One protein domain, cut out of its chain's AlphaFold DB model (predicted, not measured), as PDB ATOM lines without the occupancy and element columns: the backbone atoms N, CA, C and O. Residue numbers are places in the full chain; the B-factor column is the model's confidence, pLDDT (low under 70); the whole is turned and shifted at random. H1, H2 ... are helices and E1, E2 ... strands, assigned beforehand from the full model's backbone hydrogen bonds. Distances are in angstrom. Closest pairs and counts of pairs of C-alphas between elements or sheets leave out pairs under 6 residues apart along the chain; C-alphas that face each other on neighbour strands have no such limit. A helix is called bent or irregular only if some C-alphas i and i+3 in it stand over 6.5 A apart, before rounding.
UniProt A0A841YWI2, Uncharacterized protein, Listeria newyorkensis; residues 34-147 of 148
ATOM      1  N   GLU A  34     178.110 155.550 207.192       94.94
ATOM      2  CA  GLU A  34     179.224 156.484 207.371       94.94
ATOM      3  C   GLU A  34     180.522 155.897 206.808       94.94
ATOM      4  O   GLU A  34     181.212 156.566 206.042       94.94
ATOM      5  N   GLU A  35     180.818 154.633 207.131       93.12
ATOM      6  CA  GLU A  35     181.986 153.926 206.601       93.12
ATOM      7  C   GLU A  35     181.901 153.783 205.078       93.12
ATOM      8  O   GLU A  35     182.857 154.114 204.378       93.12
ATOM      9  N   PHE A  36     180.739 153.384 204.549       93.94
ATOM     10  CA  PHE A  36     180.492 153.331 203.109       93.94
ATOM     11  C   PHE A  36     180.785 154.682 202.452       93.94
ATOM     12  O   PHE A  36     181.572 154.750 201.516       93.94
ATOM     13  N   THR A  37     180.210 155.761 202.988       94.25
ATOM     14  CA  THR A  37     180.364 157.116 202.440       94.25
ATOM     15  C   THR A  37     181.829 157.534 202.368       94.25
ATOM     16  O   THR A  37     182.257 158.051 201.339       94.25
ATOM     17  N   GLU A  38     182.614 157.280 203.417       94.44
ATOM     18  CA  GLU A  38     184.042 157.622 203.441       94.44
ATOM     19  C   GLU A  38     184.864 156.764 202.467       94.44
ATOM     20  O   GLU A  38     185.770 157.257 201.791       94.44
ATOM     21  N   LEU A  39     184.539 155.474 202.358       92.81
ATOM     22  CA  LEU A  39     185.252 154.530 201.500       92.81
ATOM     23  C   LEU A  39     184.835 154.587 200.030       92.81
ATOM     24  O   LEU A  39     185.555 154.044 199.194       92.81
ATOM     25  N   THR A  40     183.725 155.254 199.716       94.81
ATOM     26  CA  THR A  40     183.255 155.527 198.351       94.81
ATOM     27  C   THR A  40     183.218 157.019 198.025       94.81
ATOM     28  O   THR A  40     182.562 157.418 197.065       94.81
ATOM     29  N   LYS A  41     183.877 157.876 198.817       95.94
ATOM     30  CA  LYS A  41     183.811 159.341 198.652       95.94
ATOM     31  C   LYS A  41     184.299 159.828 197.287       95.94
ATOM     32  O   LYS A  41     183.906 160.903 196.851       95.94
ATOM     33  N   ASN A  42     185.131 159.024 196.625       97.38
ATOM     34  CA  ASN A  42     185.670 159.307 195.300       97.38
ATOM     35  C   ASN A  42     185.000 158.478 194.192       97.38
ATOM     36  O   ASN A  42     185.430 158.547 193.037       97.38
ATOM     37  N   ASN A  43     183.951 157.698 194.495       97.31
ATOM     38  CA  ASN A  43     183.136 157.107 193.438       97.31
ATOM     39  C   ASN A  43     182.642 158.226 192.504       97.31
ATOM     40  O   ASN A  43     182.322 159.335 192.926       97.31
ATOM     41  N   ASN A  44     182.555 157.915 191.217       97.88
ATOM     42  CA  ASN A  44     182.161 158.811 190.132       97.88
ATOM     43  C   ASN A  44     183.132 159.980 189.882       97.88
ATOM     44  O   ASN A  44     182.796 160.898 189.135       97.88
ATOM     45  N   ALA A  45     184.363 159.922 190.410       98.00
ATOM     46  CA  ALA A  45     185.449 160.817 189.996       98.00
ATOM     47  C   ALA A  45     185.847 160.627 188.516       98.00
ATOM     48  O   ALA A  45     186.409 161.538 187.903       98.00
ATOM     49  N   LEU A  46     185.518 159.467 187.935       98.06
ATOM     50  CA  LEU A  46     185.641 159.154 186.511       98.06
ATOM     51  C   LEU A  46     184.262 158.961 185.866       98.06
ATOM     52  O   LEU A  46     183.354 158.399 186.477       98.06
ATOM     53  N   GLU A  47     184.138 159.343 184.596       97.44
ATOM     54  CA  GLU A  47     183.046 158.912 183.715       97.44
ATOM     55  C   GLU A  47     183.570 158.422 182.363       97.44
ATOM     56  O   GLU A  47     184.699 158.718 181.971       97.44
ATOM     57  N   TYR A  48     182.734 157.678 181.637       96.69
ATOM     58  CA  TYR A  48     183.014 157.262 180.268       96.69
ATOM     59  C   TYR A  48     181.971 157.854 179.323       96.69
ATOM     60  O   TYR A  48     180.831 157.380 179.252       96.69
ATOM     61  N   LEU A  49     182.375 158.897 178.598       90.00
ATOM     62  CA  LEU A  49     181.517 159.675 177.710       90.00
ATOM     63  C   LEU A  49     182.237 159.967 176.393       90.00
ATOM     64  O   LEU A  49     183.388 160.403 176.379       90.00
ATOM     65  N   GLY A  50     181.533 159.753 175.276       85.25
ATOM     66  CA  GLY A  50     182.092 159.962 173.938       85.25
ATOM     67  C   GLY A  50     183.299 159.063 173.665       85.25
ATOM     68  O   GLY A  50     184.304 159.539 173.148       85.25
ATOM     69  N   GLU A  51     183.205 157.796 174.085       89.19
ATOM     70  CA  GLU A  51     184.252 156.769 173.975       89.19
ATOM     71  C   GLU A  51     185.562 157.081 174.724       89.19
ATOM     72  O   GLU A  51     186.585 156.426 174.508       89.19
ATOM     73  N   LYS A  52     185.539 158.050 175.647       94.00
ATOM     74  CA  LYS A  52     186.710 158.499 176.406       94.00
ATOM     75  C   LYS A  52     186.450 158.460 177.903       94.00
ATOM     76  O   LYS A  52     185.356 158.786 178.358       94.00
ATOM     77  N   VAL A  53     187.492 158.120 178.659       96.50
ATOM     78  CA  VAL A  53     187.521 158.329 180.110       96.50
ATOM     79  C   VAL A  53     187.691 159.826 180.370       96.50
ATOM     80  O   VAL A  53     188.607 160.449 179.833       96.50
ATOM     81  N   GLN A  54     186.806 160.408 181.173       97.50
ATOM     82  CA  GLN A  54     186.865 161.806 181.592       97.50
ATOM     83  C   GLN A  54     187.000 161.890 183.112       97.50
ATOM     84  O   GLN A  54     186.370 161.133 183.847       97.50
ATOM     85  N   ILE A  55     187.819 162.834 183.577       97.94
ATOM     86  CA  ILE A  55     188.012 163.116 185.002       97.94
ATOM     87  C   ILE A  55     187.002 164.186 185.421       97.94
ATOM     88  O   ILE A  55     187.097 165.328 184.965       97.94
ATOM     89  N   LYS A  56     186.061 163.827 186.300       96.75
ATOM     90  CA  LYS A  56     185.085 164.754 186.894       96.75
ATOM     91  C   LYS A  56     185.638 165.455 188.126       96.75
ATOM     92  O   LYS A  56     185.375 166.638 188.319       96.75
ATOM     93  N   ASP A  57     186.432 164.739 188.918       96.62
ATOM     94  CA  ASP A  57     187.102 165.277 190.098       96.62
ATOM     95  C   ASP A  57     188.616 165.090 189.981       96.62
ATOM     96  O   ASP A  57     189.157 164.004 190.166       96.62
ATOM     97  N   LYS A  58     189.324 166.180 189.675       95.81
ATOM     98  CA  LYS A  58     190.785 166.163 189.531       95.81
ATOM     99  C   LYS A  58     191.520 165.942 190.855       95.81
ATOM    100  O   LYS A  58     192.666 165.514 190.817       95.81
ATOM    101  N   GLY A  59     190.903 166.259 191.994       97.06
ATOM    102  CA  GLY A  59     191.504 166.048 193.312       97.06
ATOM    103  C   GLY A  59     191.471 164.583 193.748       97.06
ATOM    104  O   GLY A  59     192.299 164.164 194.551       97.06
ATOM    105  N   ALA A  60     190.546 163.808 193.181       97.25
ATOM    106  CA  ALA A  60     190.344 162.398 193.488       97.25
ATOM    107  C   ALA A  60     191.056 161.435 192.520       97.25
ATOM    108  O   ALA A  60     191.056 160.232 192.767       97.25
ATOM    109  N   VAL A  61     191.654 161.922 191.423       98.44
ATOM    110  CA  VAL A  61     192.259 161.069 190.385       98.44
ATOM    111  C   VAL A  61     193.759 161.311 190.267       98.44
ATOM    112  O   VAL A  61     194.209 162.418 189.979       98.44
ATOM    113  N   VAL A  62     194.536 160.237 190.396       98.25
ATOM    114  CA  VAL A  62     195.963 160.215 190.060       98.25
ATOM    115  C   VAL A  62     196.121 159.643 188.655       98.25
ATOM    116  O   VAL A  62     195.665 158.536 188.379       98.25
ATOM    117  N   VAL A  63     196.776 160.388 187.765       98.12
ATOM    118  CA  VAL A  63     197.073 159.940 186.398       98.12
ATOM    119  C   VAL A  63     198.541 159.542 186.310       98.12
ATOM    120  O   VAL A  63     199.419 160.299 186.721       98.12
ATOM    121  N   SER A  64     198.804 158.357 185.769       97.62
ATOM    122  CA  SER A  64     200.147 157.851 185.498       97.62
ATOM    123  C   SER A  64     200.276 157.467 184.030       97.62
ATOM    124  O   SER A  64     199.349 156.903 183.448       97.62
ATOM    125  N   GLU A  65     201.427 157.760 183.435       97.50
ATOM    126  CA  GLU A  65     201.740 157.424 182.049       97.50
ATOM    127  C   GLU A  65     203.035 156.611 181.999       97.50
ATOM    128  O   GLU A  65     204.058 157.002 182.564       97.50
ATOM    129  N   SER A  66     202.992 155.471 181.314       96.00
ATOM    130  CA  SER A  66     204.151 154.610 181.085       96.00
ATOM    131  C   SER A  66     204.141 154.103 179.646       96.00
ATOM    132  O   SER A  66     203.384 153.206 179.268       96.00
ATOM    133  N   GLY A  67     204.966 154.721 178.800       95.25
ATOM    134  CA  GLY A  67     205.025 154.414 177.372       95.25
ATOM    135  C   GLY A  67     203.715 154.745 176.651       95.25
ATOM    136  O   GLY A  67     203.440 155.904 176.367       95.25
ATOM    137  N   LYS A  68     202.942 153.710 176.302       96.56
ATOM    138  CA  LYS A  68     201.637 153.808 175.614       96.56
ATOM    139  C   LYS A  68     200.455 153.448 176.509       96.56
ATOM    140  O   LYS A  68     199.360 153.202 176.008       96.56
ATOM    141  N   VAL A  69     200.704 153.385 177.814       97.75
ATOM    142  CA  VAL A  69     199.701 153.071 178.821       97.75
ATOM    143  C   VAL A  69     199.439 154.306 179.668       97.75
ATOM    144  O   VAL A  69     200.368 154.842 180.274       97.75
ATOM    145  N   THR A  70     198.178 154.723 179.728       98.44
ATOM    146  CA  THR A  70     197.688 155.737 180.665       98.44
ATOM    147  C   THR A  70     196.815 155.051 181.703       98.44
ATOM    148  O   THR A  70     195.844 154.386 181.345       98.44
ATOM    149  N   THR A  71     197.128 155.228 182.981       98.56
ATOM    150  CA  THR A  71     196.352 154.684 184.096       98.56
ATOM    151  C   THR A  71     195.748 155.820 184.908       98.56
ATOM    152  O   THR A  71     196.463 156.694 185.399       98.56
ATOM    153  N   TYR A  72     194.432 155.780 185.081       98.62
ATOM    154  CA  TYR A  72     193.683 156.604 186.023       98.62
ATOM    155  C   TYR A  72     193.490 155.787 187.292       98.62
ATOM    156  O   TYR A  72     192.916 154.704 187.225       98.62
ATOM    157  N   PHE A  73     193.967 156.278 188.428       98.44
ATOM    158  CA  PHE A  73     193.794 155.645 189.731       98.44
ATOM    159  C   PHE A  73     192.938 156.531 190.635       98.44
ATOM    160  O   PHE A  73     193.181 157.734 190.741       98.44
ATOM    161  N   VAL A  74     191.957 155.925 191.298       98.19
ATOM    162  CA  VAL A  74     190.997 156.589 192.179       98.19
ATOM    163  C   VAL A  74     191.027 155.873 193.534       98.19
ATOM    164  O   VAL A  74     190.553 154.743 193.632       98.19
ATOM    165  N   PRO A  75     191.616 156.454 194.594       95.25
ATOM    166  CA  PRO A  75     191.558 155.874 195.936       95.25
ATOM    167  C   PRO A  75     190.149 156.017 196.520       95.25
ATOM    168  O   PRO A  75     189.380 156.844 196.044       95.25
ATOM    169  N   ASN A  76     189.821 155.281 197.589       94.12
ATOM    170  CA  ASN A  76     188.518 155.383 198.276       94.12
ATOM    171  C   ASN A  76     187.330 155.306 197.301       94.12
ATOM    172  O   ASN A  76     186.420 156.140 197.308       94.12
ATOM    173  N   THR A  77     187.402 154.295 196.440       94.44
ATOM    174  CA  THR A  77     186.330 153.877 195.550       94.44
ATOM    175  C   THR A  77     186.220 152.366 195.620       94.44
ATOM    176  O   THR A  77     187.234 151.666 195.738       94.44
ATOM    177  N   TYR A  78     184.999 151.859 195.557       93.19
ATOM    178  CA  TYR A  78     184.757 150.437 195.376       93.19
ATOM    179  C   TYR A  78     183.344 150.212 194.831       93.19
ATOM    180  O   TYR A  78     182.450 151.055 194.968       93.19
ATOM    181  N   ILE A  79     183.136 149.048 194.216       94.94
ATOM    182  CA  ILE A  79     181.831 148.628 193.708       94.94
ATOM    183  C   ILE A  79     181.104 147.763 194.754       94.94
ATOM    184  O   ILE A  79     181.682 146.789 195.253       94.94
ATOM    185  N   PRO A  80     179.836 148.057 195.107       93.00
ATOM    186  CA  PRO A  80     179.067 147.184 195.987       93.00
ATOM    187  C   PRO A  80     179.017 145.750 195.444       93.00
ATOM    188  O   PRO A  80     178.820 145.528 194.246       93.00
ATOM    189  N   ILE A  81     179.179 144.757 196.324       91.25
ATOM    190  CA  ILE A  81     179.333 143.352 195.912       91.25
ATOM    191  C   ILE A  81     178.129 142.820 195.124       91.25
ATOM    192  O   ILE A  81     178.293 141.984 194.239       91.25
ATOM    193  N   ALA A  82     176.920 143.322 195.395       91.12
ATOM    194  CA  ALA A  82     175.729 142.971 194.628       91.12
ATOM    195  C   ALA A  82     175.874 143.377 193.149       91.12
ATOM    196  O   ALA A  82     175.650 142.556 192.263       91.12
ATOM    197  N   ASN A  83     176.352 144.598 192.883       94.25
ATOM    198  CA  ASN A  83     176.620 145.072 191.526       94.25
ATOM    199  C   ASN A  83     177.741 144.265 190.855       94.25
ATOM    200  O   ASN A  83     177.603 143.889 189.694       94.25
ATOM    201  N   ALA A  84     178.817 143.943 191.581       94.69
ATOM    202  CA  ALA A  84     179.896 143.103 191.055       94.69
ATOM    203  C   ALA A  84     179.397 141.702 190.654       94.69
ATOM    204  O   ALA A  84     179.723 141.208 189.575       94.69
ATOM    205  N   LYS A  85     178.541 141.091 191.483       93.69
ATOM    206  CA  LYS A  85     177.892 139.804 191.192       93.69
ATOM    207  C   LYS A  85     176.961 139.869 189.985       93.69
ATOM    208  O   LYS A  85     176.825 138.877 189.281       93.69
ATOM    209  N   ASP A  86     176.311 140.999 189.739       94.06
ATOM    210  CA  ASP A  86     175.441 141.157 188.572       94.06
ATOM    211  C   ASP A  86     176.229 141.397 187.280       94.06
ATOM    212  O   ASP A  86     175.833 140.897 186.228       94.06
ATOM    213  N   ILE A  87     177.383 142.068 187.358       96.25
ATOM    214  CA  ILE A  87     178.305 142.209 186.224       96.25
ATOM    215  C   ILE A  87     178.740 140.840 185.701       96.25
ATOM    216  O   ILE A  87     178.626 140.597 184.499       96.25
ATOM    217  N   VAL A  88     179.209 139.953 186.587       96.00
ATOM    218  CA  VAL A  88     179.785 138.652 186.192       96.00
ATOM    219  C   VAL A  88     178.752 137.658 185.658       96.00
ATOM    220  O   VAL A  88     179.122 136.683 185.021       96.00
ATOM    221  N   LYS A  89     177.452 137.891 185.887       95.38
ATOM    222  CA  LYS A  89     176.366 137.066 185.322       95.38
ATOM    223  C   LYS A  89     176.055 137.397 183.862       95.38
ATOM    224  O   LYS A  89     175.283 136.675 183.233       95.38
ATOM    225  N   LYS A  90     176.551 138.526 183.347       93.19
ATOM    226  CA  LYS A  90     176.283 138.974 181.981       93.19
ATOM    227  C   LYS A  90     177.504 138.724 181.100       93.19
ATOM    228  O   LYS A  90     178.530 139.376 181.244       93.19
ATOM    229  N   ASP A  91     177.330 137.861 180.104       85.88
ATOM    230  CA  ASP A  91     178.432 137.403 179.248       85.88
ATOM    231  C   ASP A  91     178.685 138.288 178.014       85.88
ATOM    232  O   ASP A  91     179.674 138.120 177.306       85.88
ATOM    233  N   ASN A  92     177.791 139.235 177.714       90.94
ATOM    234  CA  ASN A  92     177.802 140.005 176.464       90.94
ATOM    235  C   ASN A  92     178.050 141.508 176.665       90.94
ATOM    236  O   ASN A  92     177.436 142.347 176.001       90.94
ATOM    237  N   TRP A  93     178.941 141.868 177.587       95.94
ATOM    238  CA  TRP A  93     179.344 143.261 177.772       95.94
ATOM    239  C   TRP A  93     180.054 143.827 176.540       95.94
ATOM    240  O   TRP A  93     181.014 143.251 176.026       95.94
ATOM    241  N   THR A  94     179.613 145.008 176.109       95.50
ATOM    242  CA  THR A  94     180.402 145.882 175.237       95.50
ATOM    243  C   THR A  94     181.234 146.833 176.094       95.50
ATOM    244  O   THR A  94     180.841 147.154 177.222       95.50
ATOM    245  N   LYS A  95     182.363 147.314 175.556       96.19
ATOM    246  CA  LYS A  95     183.194 148.327 176.231       96.19
ATOM    247  C   LYS A  95     182.358 149.556 176.591       96.19
ATOM    248  O   LYS A  95     182.420 150.029 177.723       96.19
ATOM    249  N   GLN A  96     181.555 150.034 175.639       95.56
ATOM    250  CA  GLN A  96     180.702 151.206 175.821       95.56
ATOM    251  C   GLN A  96     179.700 151.014 176.962       95.56
ATOM    252  O   GLN A  96     179.624 151.860 177.846       95.56
ATOM    253  N   ASP A  97     178.953 149.909 176.968       95.38
ATOM    254  CA  ASP A  97     177.928 149.681 177.989       95.38
ATOM    255  C   ASP A  97     178.536 149.547 179.380       95.38
ATOM    256  O   ASP A  97     178.060 150.159 180.336       95.38
ATOM    257  N   PHE A  98     179.611 148.765 179.479       97.50
ATOM    258  CA  PHE A  98     180.257 148.489 180.748       97.50
ATOM    259  C   PHE A  98     180.889 149.746 181.347       97.50
ATOM    260  O   PHE A  98     180.594 150.105 182.488       97.50
ATOM    261  N   LEU A  99     181.735 150.440 180.580       98.00
ATOM    262  CA  LEU A  99     182.437 151.615 181.084       98.00
ATOM    263  C   LEU A  99     181.467 152.763 181.360       98.00
ATOM    264  O   LEU A  99     181.619 153.434 182.375       98.00
ATOM    265  N   THR A 100     180.437 152.971 180.530       97.00
ATOM    266  CA  THR A 100     179.441 154.012 180.814       97.00
ATOM    267  C   THR A 100     178.715 153.757 182.131       97.00
ATOM    268  O   THR A 100     178.521 154.708 182.878       97.00
ATOM    269  N   GLN A 101     178.342 152.514 182.446       97.00
ATOM    270  CA  GLN A 101     177.626 152.214 183.691       97.00
ATOM    271  C   GLN A 101     178.533 152.217 184.924       97.00
ATOM    272  O   GLN A 101     178.157 152.787 185.947       97.00
ATOM    273  N   TYR A 102     179.702 151.573 184.843       97.81
ATOM    274  CA  TYR A 102     180.434 151.147 186.039       97.81
ATOM    275  C   TYR A 102     181.748 151.874 186.292       97.81
ATOM    276  O   TYR A 102     182.229 151.802 187.419       97.81
ATOM    277  N   VAL A 103     182.328 152.601 185.326       97.94
ATOM    278  CA  VAL A 103     183.674 153.197 185.494       97.94
ATOM    279  C   VAL A 103     183.790 154.109 186.718       97.94
ATOM    280  O   VAL A 103     184.867 154.231 187.293       97.94
ATOM    281  N   GLY A 104     182.680 154.700 187.163       97.81
ATOM    282  CA  GLY A 104     182.645 155.533 188.358       97.81
ATOM    283  C   GLY A 104     183.041 154.804 189.649       97.81
ATOM    284  O   GLY A 104     183.540 155.444 190.565       97.81
ATOM    285  N   ALA A 105     182.898 153.481 189.730       97.44
ATOM    286  CA  ALA A 105     183.361 152.692 190.879       97.44
ATOM    287  C   ALA A 105     184.727 152.014 190.653       97.44
ATOM    288  O   ALA A 105     185.158 151.209 191.481       97.44
ATOM    289  N   ALA A 106     185.397 152.271 189.525       97.94
ATOM    290  CA  ALA A 106     186.692 151.666 189.231       97.94
ATOM    291  C   ALA A 106     187.784 152.296 190.098       97.94
ATOM    292  O   ALA A 106     187.937 153.517 190.125       97.94
ATOM    293  N   GLN A 107     188.585 151.456 190.756       97.62
ATOM    294  CA  GLN A 107     189.792 151.897 191.450       97.62
ATOM    295  C   GLN A 107     190.895 152.244 190.460       97.62
ATOM    296  O   GLN A 107     191.673 153.169 190.698       97.62
ATOM    297  N   SER A 108     190.961 151.533 189.337       98.38
ATOM    298  CA  SER A 108     191.789 151.986 188.236       98.38
ATOM    299  C   SER A 108     191.215 151.662 186.872       98.38
ATOM    300  O   SER A 108     190.478 150.693 186.688       98.38
ATOM    301  N   VAL A 109     191.574 152.501 185.907       98.62
ATOM    302  CA  VAL A 109     191.333 152.274 184.486       98.62
ATOM    303  C   VAL A 109     192.644 152.477 183.752       98.62
ATOM    304  O   VAL A 109     193.214 153.563 183.813       98.62
ATOM    305  N   SER A 110     193.114 151.451 183.054       98.50
ATOM    306  CA  SER A 110     194.326 151.503 182.240       98.50
ATOM    307  C   SER A 110     193.956 151.425 180.765       98.50
ATOM    308  O   SER A 110     193.275 150.491 180.343       98.50
ATOM    309  N   LEU A 111     194.401 152.407 179.987       98.00
ATOM    310  CA  LEU A 111     194.230 152.487 178.539       98.00
ATOM    311  C   LEU A 111     195.572 152.185 177.881       98.00
ATOM    312  O   LEU A 111     196.534 152.911 178.118       98.00
ATOM    313  N   ASN A 112     195.646 151.141 177.062       97.38
ATOM    314  CA  ASN A 112     196.839 150.801 176.295       97.38
ATOM    315  C   ASN A 112     196.586 151.075 174.810       97.38
ATOM    316  O   ASN A 112     195.945 150.283 174.119       97.38
ATOM    317  N   GLU A 113     197.125 152.185 174.306       93.94
ATOM    318  CA  GLU A 113     196.943 152.603 172.909       93.94
ATOM    319  C   GLU A 113     197.603 151.649 171.911       93.94
ATOM    320  O   GLU A 113     197.168 151.540 170.768       93.94
ATOM    321  N   LYS A 114     198.680 150.968 172.320       93.75
ATOM    322  CA  LYS A 114     199.426 150.064 171.437       93.75
ATOM    323  C   LYS A 114     198.624 148.801 171.131       93.75
ATOM    324  O   LYS A 114     198.732 148.269 170.030       93.75
ATOM    325  N   GLU A 115     197.878 148.313 172.115       94.00
ATOM    326  CA  GLU A 115     197.117 147.063 172.023       94.00
ATOM    327  C   GLU A 115     195.614 147.298 171.831       94.00
ATOM    328  O   GLU A 115     194.873 146.330 171.708       94.00
ATOM    329  N   ASP A 116     195.162 148.558 171.808       95.56
ATOM    330  CA  ASP A 116     193.740 148.933 171.825       95.56
ATOM    331  C   ASP A 116     192.973 148.212 172.948       95.56
ATOM    332  O   ASP A 116     191.870 147.686 172.764       95.56
ATOM    333  N   THR A 117     193.593 148.150 174.133       97.75
ATOM    334  CA  THR A 117     193.000 147.517 175.312       97.75
ATOM    335  C   THR A 117     192.629 148.528 176.385       97.75
ATOM    336  O   THR A 117     193.305 149.537 176.601       97.75
ATOM    337  N   VAL A 118     191.524 148.239 177.070       98.31
ATOM    338  CA  VAL A 118     191.088 148.960 178.265       98.31
ATOM    339  C   VAL A 118     190.887 147.955 179.375       98.31
ATOM    340  O   VAL A 118     190.118 147.012 179.217       98.31
ATOM    341  N   GLU A 119     191.540 148.172 180.505       98.62
ATOM    342  CA  GLU A 119     191.337 147.381 181.706       98.62
ATOM    343  C   GLU A 119     190.741 148.254 182.804       98.62
ATOM    344  O   GLU A 119     191.322 149.272 183.164       98.62
ATOM    345  N   ALA A 120     189.593 147.847 183.338       98.50
ATOM    346  CA  ALA A 120     188.993 148.440 184.520       98.50
ATOM    347  C   ALA A 120     189.138 147.473 185.699       98.50
ATOM    348  O   ALA A 120     188.755 146.302 185.610       98.50
ATOM    349  N   PHE A 121     189.696 147.970 186.797       98.38
ATOM    350  CA  PHE A 121     189.897 147.233 188.032       98.38
ATOM    351  C   PHE A 121     189.032 147.821 189.141       98.38
ATOM    352  O   PHE A 121     189.009 149.033 189.368       98.38
ATOM    353  N   PHE A 122     188.342 146.939 189.849       97.81
ATOM    354  CA  PHE A 122     187.425 147.272 190.920       97.81
ATOM    355  C   PHE A 122     187.778 146.458 192.153       97.81
ATOM    356  O   PHE A 122     188.053 145.261 192.067       97.81
ATOM    357  N   ILE A 123     187.672 147.102 193.306       95.12
ATOM    358  CA  ILE A 123     187.613 146.417 194.589       95.12
ATOM    359  C   ILE A 123     186.141 146.236 194.961       95.12
ATOM    360  O   ILE A 123     185.320 147.111 194.681       95.12
ATOM    361  N   THR A 124     185.796 145.114 195.589       90.31
ATOM    362  CA  THR A 124     184.462 144.877 196.152       90.31
ATOM    363  C   THR A 124     184.499 144.963 197.677       90.31
ATOM    364  O   THR A 124     185.215 144.197 198.324       90.31
ATOM    365  N   GLY A 125     183.688 145.850 198.254       79.88
ATOM    366  CA  GLY A 125     183.525 146.005 199.703       79.88
ATOM    367  C   GLY A 125     184.552 146.912 200.390       79.88
ATOM    368  O   GLY A 125     185.648 147.151 199.885       79.88
ATOM    369  N   ALA A 126     184.195 147.359 201.595       72.12
ATOM    370  CA  ALA A 126     184.956 148.295 202.428       72.12
ATOM    371  C   ALA A 126     186.383 147.833 202.786       72.12
ATOM    372  O   ALA A 126     187.261 148.651 203.052       72.12
ATOM    373  N   ARG A 127     186.634 146.518 202.785       69.69
ATOM    374  CA  ARG A 127     187.921 145.917 203.185       69.69
ATOM    375  C   ARG A 127     188.638 145.187 202.053       69.69
ATOM    376  O   ARG A 127     189.574 144.440 202.311       69.69
ATOM    377  N   GLY A 128     188.175 145.359 200.817       72.81
ATOM    378  CA  GLY A 128     188.672 144.586 199.684       72.81
ATOM    379  C   GLY A 128     188.397 143.096 199.809       72.81
ATOM    380  O   GLY A 128     189.297 142.276 199.672       72.81
ATOM    381  N   TYR A 129     187.130 142.750 200.045       78.38
ATOM    382  CA  TYR A 129     186.666 141.360 200.123       78.38
ATOM    383  C   TYR A 129     186.926 140.566 198.844       78.38
ATOM    384  O   TYR A 129     186.991 139.342 198.877       78.38
ATOM    385  N   GLY A 130     187.086 141.268 197.730       90.31
ATOM    386  CA  GLY A 130     187.470 140.685 196.467       90.31
ATOM    387  C   GLY A 130     187.751 141.754 195.431       90.31
ATOM    388  O   GLY A 130     187.655 142.961 195.675       90.31
ATOM    389  N   GLU A 131     188.100 141.270 194.256       95.50
ATOM    390  CA  GLU A 131     188.495 142.065 193.111       95.50
ATOM    391  C   GLU A 131     187.636 141.679 191.913       95.50
ATOM    392  O   GLU A 131     187.216 140.529 191.783       95.50
ATOM    393  N   LEU A 132     187.403 142.638 191.026       97.56
ATOM    394  CA  LEU A 132     186.876 142.415 189.687       97.56
ATOM    395  C   LEU A 132     187.803 143.123 188.702       97.56
ATOM    396  O   LEU A 132     188.050 144.322 188.825       97.56
ATOM    397  N   ARG A 133     188.292 142.394 187.703       98.31
ATOM    398  CA  ARG A 133     189.078 142.948 186.598       98.31
ATOM    399  C   ARG A 133     188.361 142.658 185.293       98.31
ATOM    400  O   ARG A 133     187.991 141.516 185.028       98.31
ATOM    401  N   VAL A 134     188.151 143.696 184.490       98.44
ATOM    402  CA  VAL A 134     187.458 143.602 183.203       98.44
ATOM    403  C   VAL A 134     188.333 144.221 182.128       98.44
ATOM    404  O   VAL A 134     188.623 145.415 182.174       98.44
ATOM    405  N   THR A 135     188.735 143.412 181.155       98.44
ATOM    406  CA  THR A 135     189.597 143.824 180.048       98.44
ATOM    407  C   THR A 135     188.818 143.766 178.741       98.44
ATOM    408  O   THR A 135     188.250 142.731 178.386       98.44
ATOM    409  N   PHE A 136     188.832 144.863 177.994       98.25
ATOM    410  CA  PHE A 136     188.304 144.972 176.639       98.25
ATOM    411  C   PHE A 136     189.450 145.102 175.637       98.25
ATOM    412  O   PHE A 136     190.465 145.720 175.941       98.25
ATOM    413  N   GLU A 137     189.260 144.551 174.441       97.19
ATOM    414  CA  GLU A 137     190.094 144.786 173.256       97.19
ATOM    415  C   GLU A 137     189.177 145.290 172.138       97.19
ATOM    416  O   GLU A 137     188.170 144.652 171.793       97.19
ATOM    417  N   GLY A 138     189.436 146.503 171.651       94.38
ATOM    418  CA  GLY A 138     188.469 147.247 170.849       94.38
ATOM    419  C   GLY A 138     187.163 147.479 171.616       94.38
ATOM    420  O   GLY A 138     187.151 148.130 172.660       94.38
ATOM    421  N   ASN A 139     186.032 146.981 171.098       93.62
ATOM    422  CA  ASN A 139     184.716 147.091 171.758       93.62
ATOM    423  C   ASN A 139     184.248 145.787 172.438       93.62
ATOM    424  O   ASN A 139     183.142 145.738 172.980       93.62
ATOM    425  N   LYS A 140     185.048 144.715 172.387       95.12
ATOM    426  CA  LYS A 140     184.651 143.385 172.864       95.12
ATOM    427  C   LYS A 140     185.315 143.053 174.189       95.12
ATOM    428  O   LYS A 140     186.472 143.404 174.413       95.12
ATOM    429  N   LEU A 141     184.578 142.355 175.047       96.75
ATOM    430  CA  LEU A 141     185.130 141.772 176.262       96.75
ATOM    431  C   LEU A 141     186.206 140.743 175.884       96.75
ATOM    432  O   LEU A 141     185.931 139.805 175.137       96.75
ATOM    433  N   LYS A 142     187.423 140.939 176.390       97.12
ATOM    434  CA  LYS A 142     188.559 140.024 176.222       97.12
ATOM    435  C   LYS A 142     188.675 139.073 177.404       97.12
ATOM    436  O   LYS A 142     188.842 137.874 177.211       97.12
ATOM    437  N   ALA A 143     188.604 139.614 178.618       97.19
ATOM    438  CA  ALA A 143     188.722 138.848 179.849       97.19
ATOM    439  C   ALA A 143     187.919 139.501 180.977       97.19
ATOM    440  O   ALA A 143     187.811 140.725 181.052       97.19
ATOM    441  N   MET A 144     187.389 138.668 181.867       97.69
ATOM    442  CA  MET A 144     186.784 139.079 183.127       97.69
ATOM    443  C   MET A 144     187.229 138.098 184.207       97.69
ATOM    444  O   MET A 144     187.083 136.890 184.027       97.69
ATOM    445  N   THR A 145     187.799 138.599 185.298       97.31
ATOM    446  CA  THR A 145     188.242 137.778 186.432       97.31
ATOM    447  C   THR A 145     187.758 138.373 187.747       97.31
ATOM    448  O   THR A 145     187.644 139.592 187.883       97.31
ATOM    449  N   ASN A 146     187.464 137.508 188.718       96.19
ATOM    450  CA  ASN A 146     186.997 137.896 190.045       96.19
ATOM    451  C   ASN A 146     187.510 136.950 191.142       96.19
ATOM    452  O   ASN A 146     187.860 135.806 190.853       96.19
ATOM    453  N   THR A 147     187.535 137.424 192.393       94.75
ATOM    454  CA  THR A 147     188.012 136.655 193.568       94.75
ATOM    455  C   THR A 147     186.994 136.506 194.711       94.75
ATOM    456  O   THR A 147     187.322 135.892 195.725       94.75
TER     457      THR A 147
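AT A GLANCE: This is residues 34 to 147 of the 148 residues of an uncharacterized protein of Listeria newyorkensis (UniProt A0A841YWI2). A twisted wall of six antiparallel strands has two helices, H2 and H3, over one face, while no named helix covers its other face. A small hairpin, E1 and E2, packs on H3 through E1, and the short helix H1 lies out at one end, with its centre 18.9 A from the mean of the C-alphas. The printed part has 114 residues, with three named helices and eight named strands in the order H1 E1 E2 E3 E4 H2 H3 E5 E6 E7 E8, and its class is mixed, helices and strands. The large sheet runs E3 E4 E5 E6 E7 E8. The whole is compact, with a radius of gyration of the C-alphas of 13.3 A and spans of 41 by 33 by 23 A.

IN THESE COORDINATES: In the large sheet, E3 is residues 62 to 66, E4 69 to 73, E5 108 to 112, E6 117 to 124 at 22.7 A, E7 130 to 137 at 23.7 A, and E8 140 to 146 at 18.2 A, ending at C-alpha 146 (186.997, 137.896, 190.045). H2 is residues 81 to 88, 10.8 A long, and H3 is residues 95 to 105, 15.3 A long. E1 is residues 46 to 49 and E2 52 to 55. H1, residues 34 to 39, begins at C-alpha 34 (179.224, 156.484, 207.371).

HOW THE PARTS SIT: E5 E6 E7 E8 form a meander, each strand the antiparallel neighbour of the one before. N 110 and O 119 of E5 and E6 are 2.8 A apart, N 122 and O 132 of E6 and E7 2.8 A, and N 135 and O 143 of E7 and E8 2.8 A, each within hydrogen-bond range. E4 and E5 are antiparallel neighbours, with N 72 and O 109 at 2.8 A, within hydrogen-bond range, and the hairpin E3 and E4 has N 64 and O 71 within that range at 2.9 A. H2 and H3 lie on the same face, in two layers, helices on one face of a sheet. H3 is over E6 and E7 at a height over the sheet of 9.4 A, slantwise to the strands at 37 degrees to E6 on the local plane. H2 is at a height of 9.3 A, over E7 and only just over E6, where 3 of its C-alphas fall. E1 touches H3, the closest C-alphas, of Tyr 48 and Thr 100, being 4.9 A apart. In the hairpin E1 and E2, N 54 and O 47 are 2.8 A apart. H2 and H3 are apart. H3 is irregular, with C-alphas 101 and 104 7.6 A apart. Each O i to N i+4 pair is within hydrogen-bond range in H1 and H2, and 5 of 7 in H3.

THE WHOLE: The C-alphas farthest apart, of Glu 34 and Lys 114, are 41.7 A apart. The printed part has no cut and no long link. Mean pLDDT of the printed part is 95.0, with Arg 127 alone under 70.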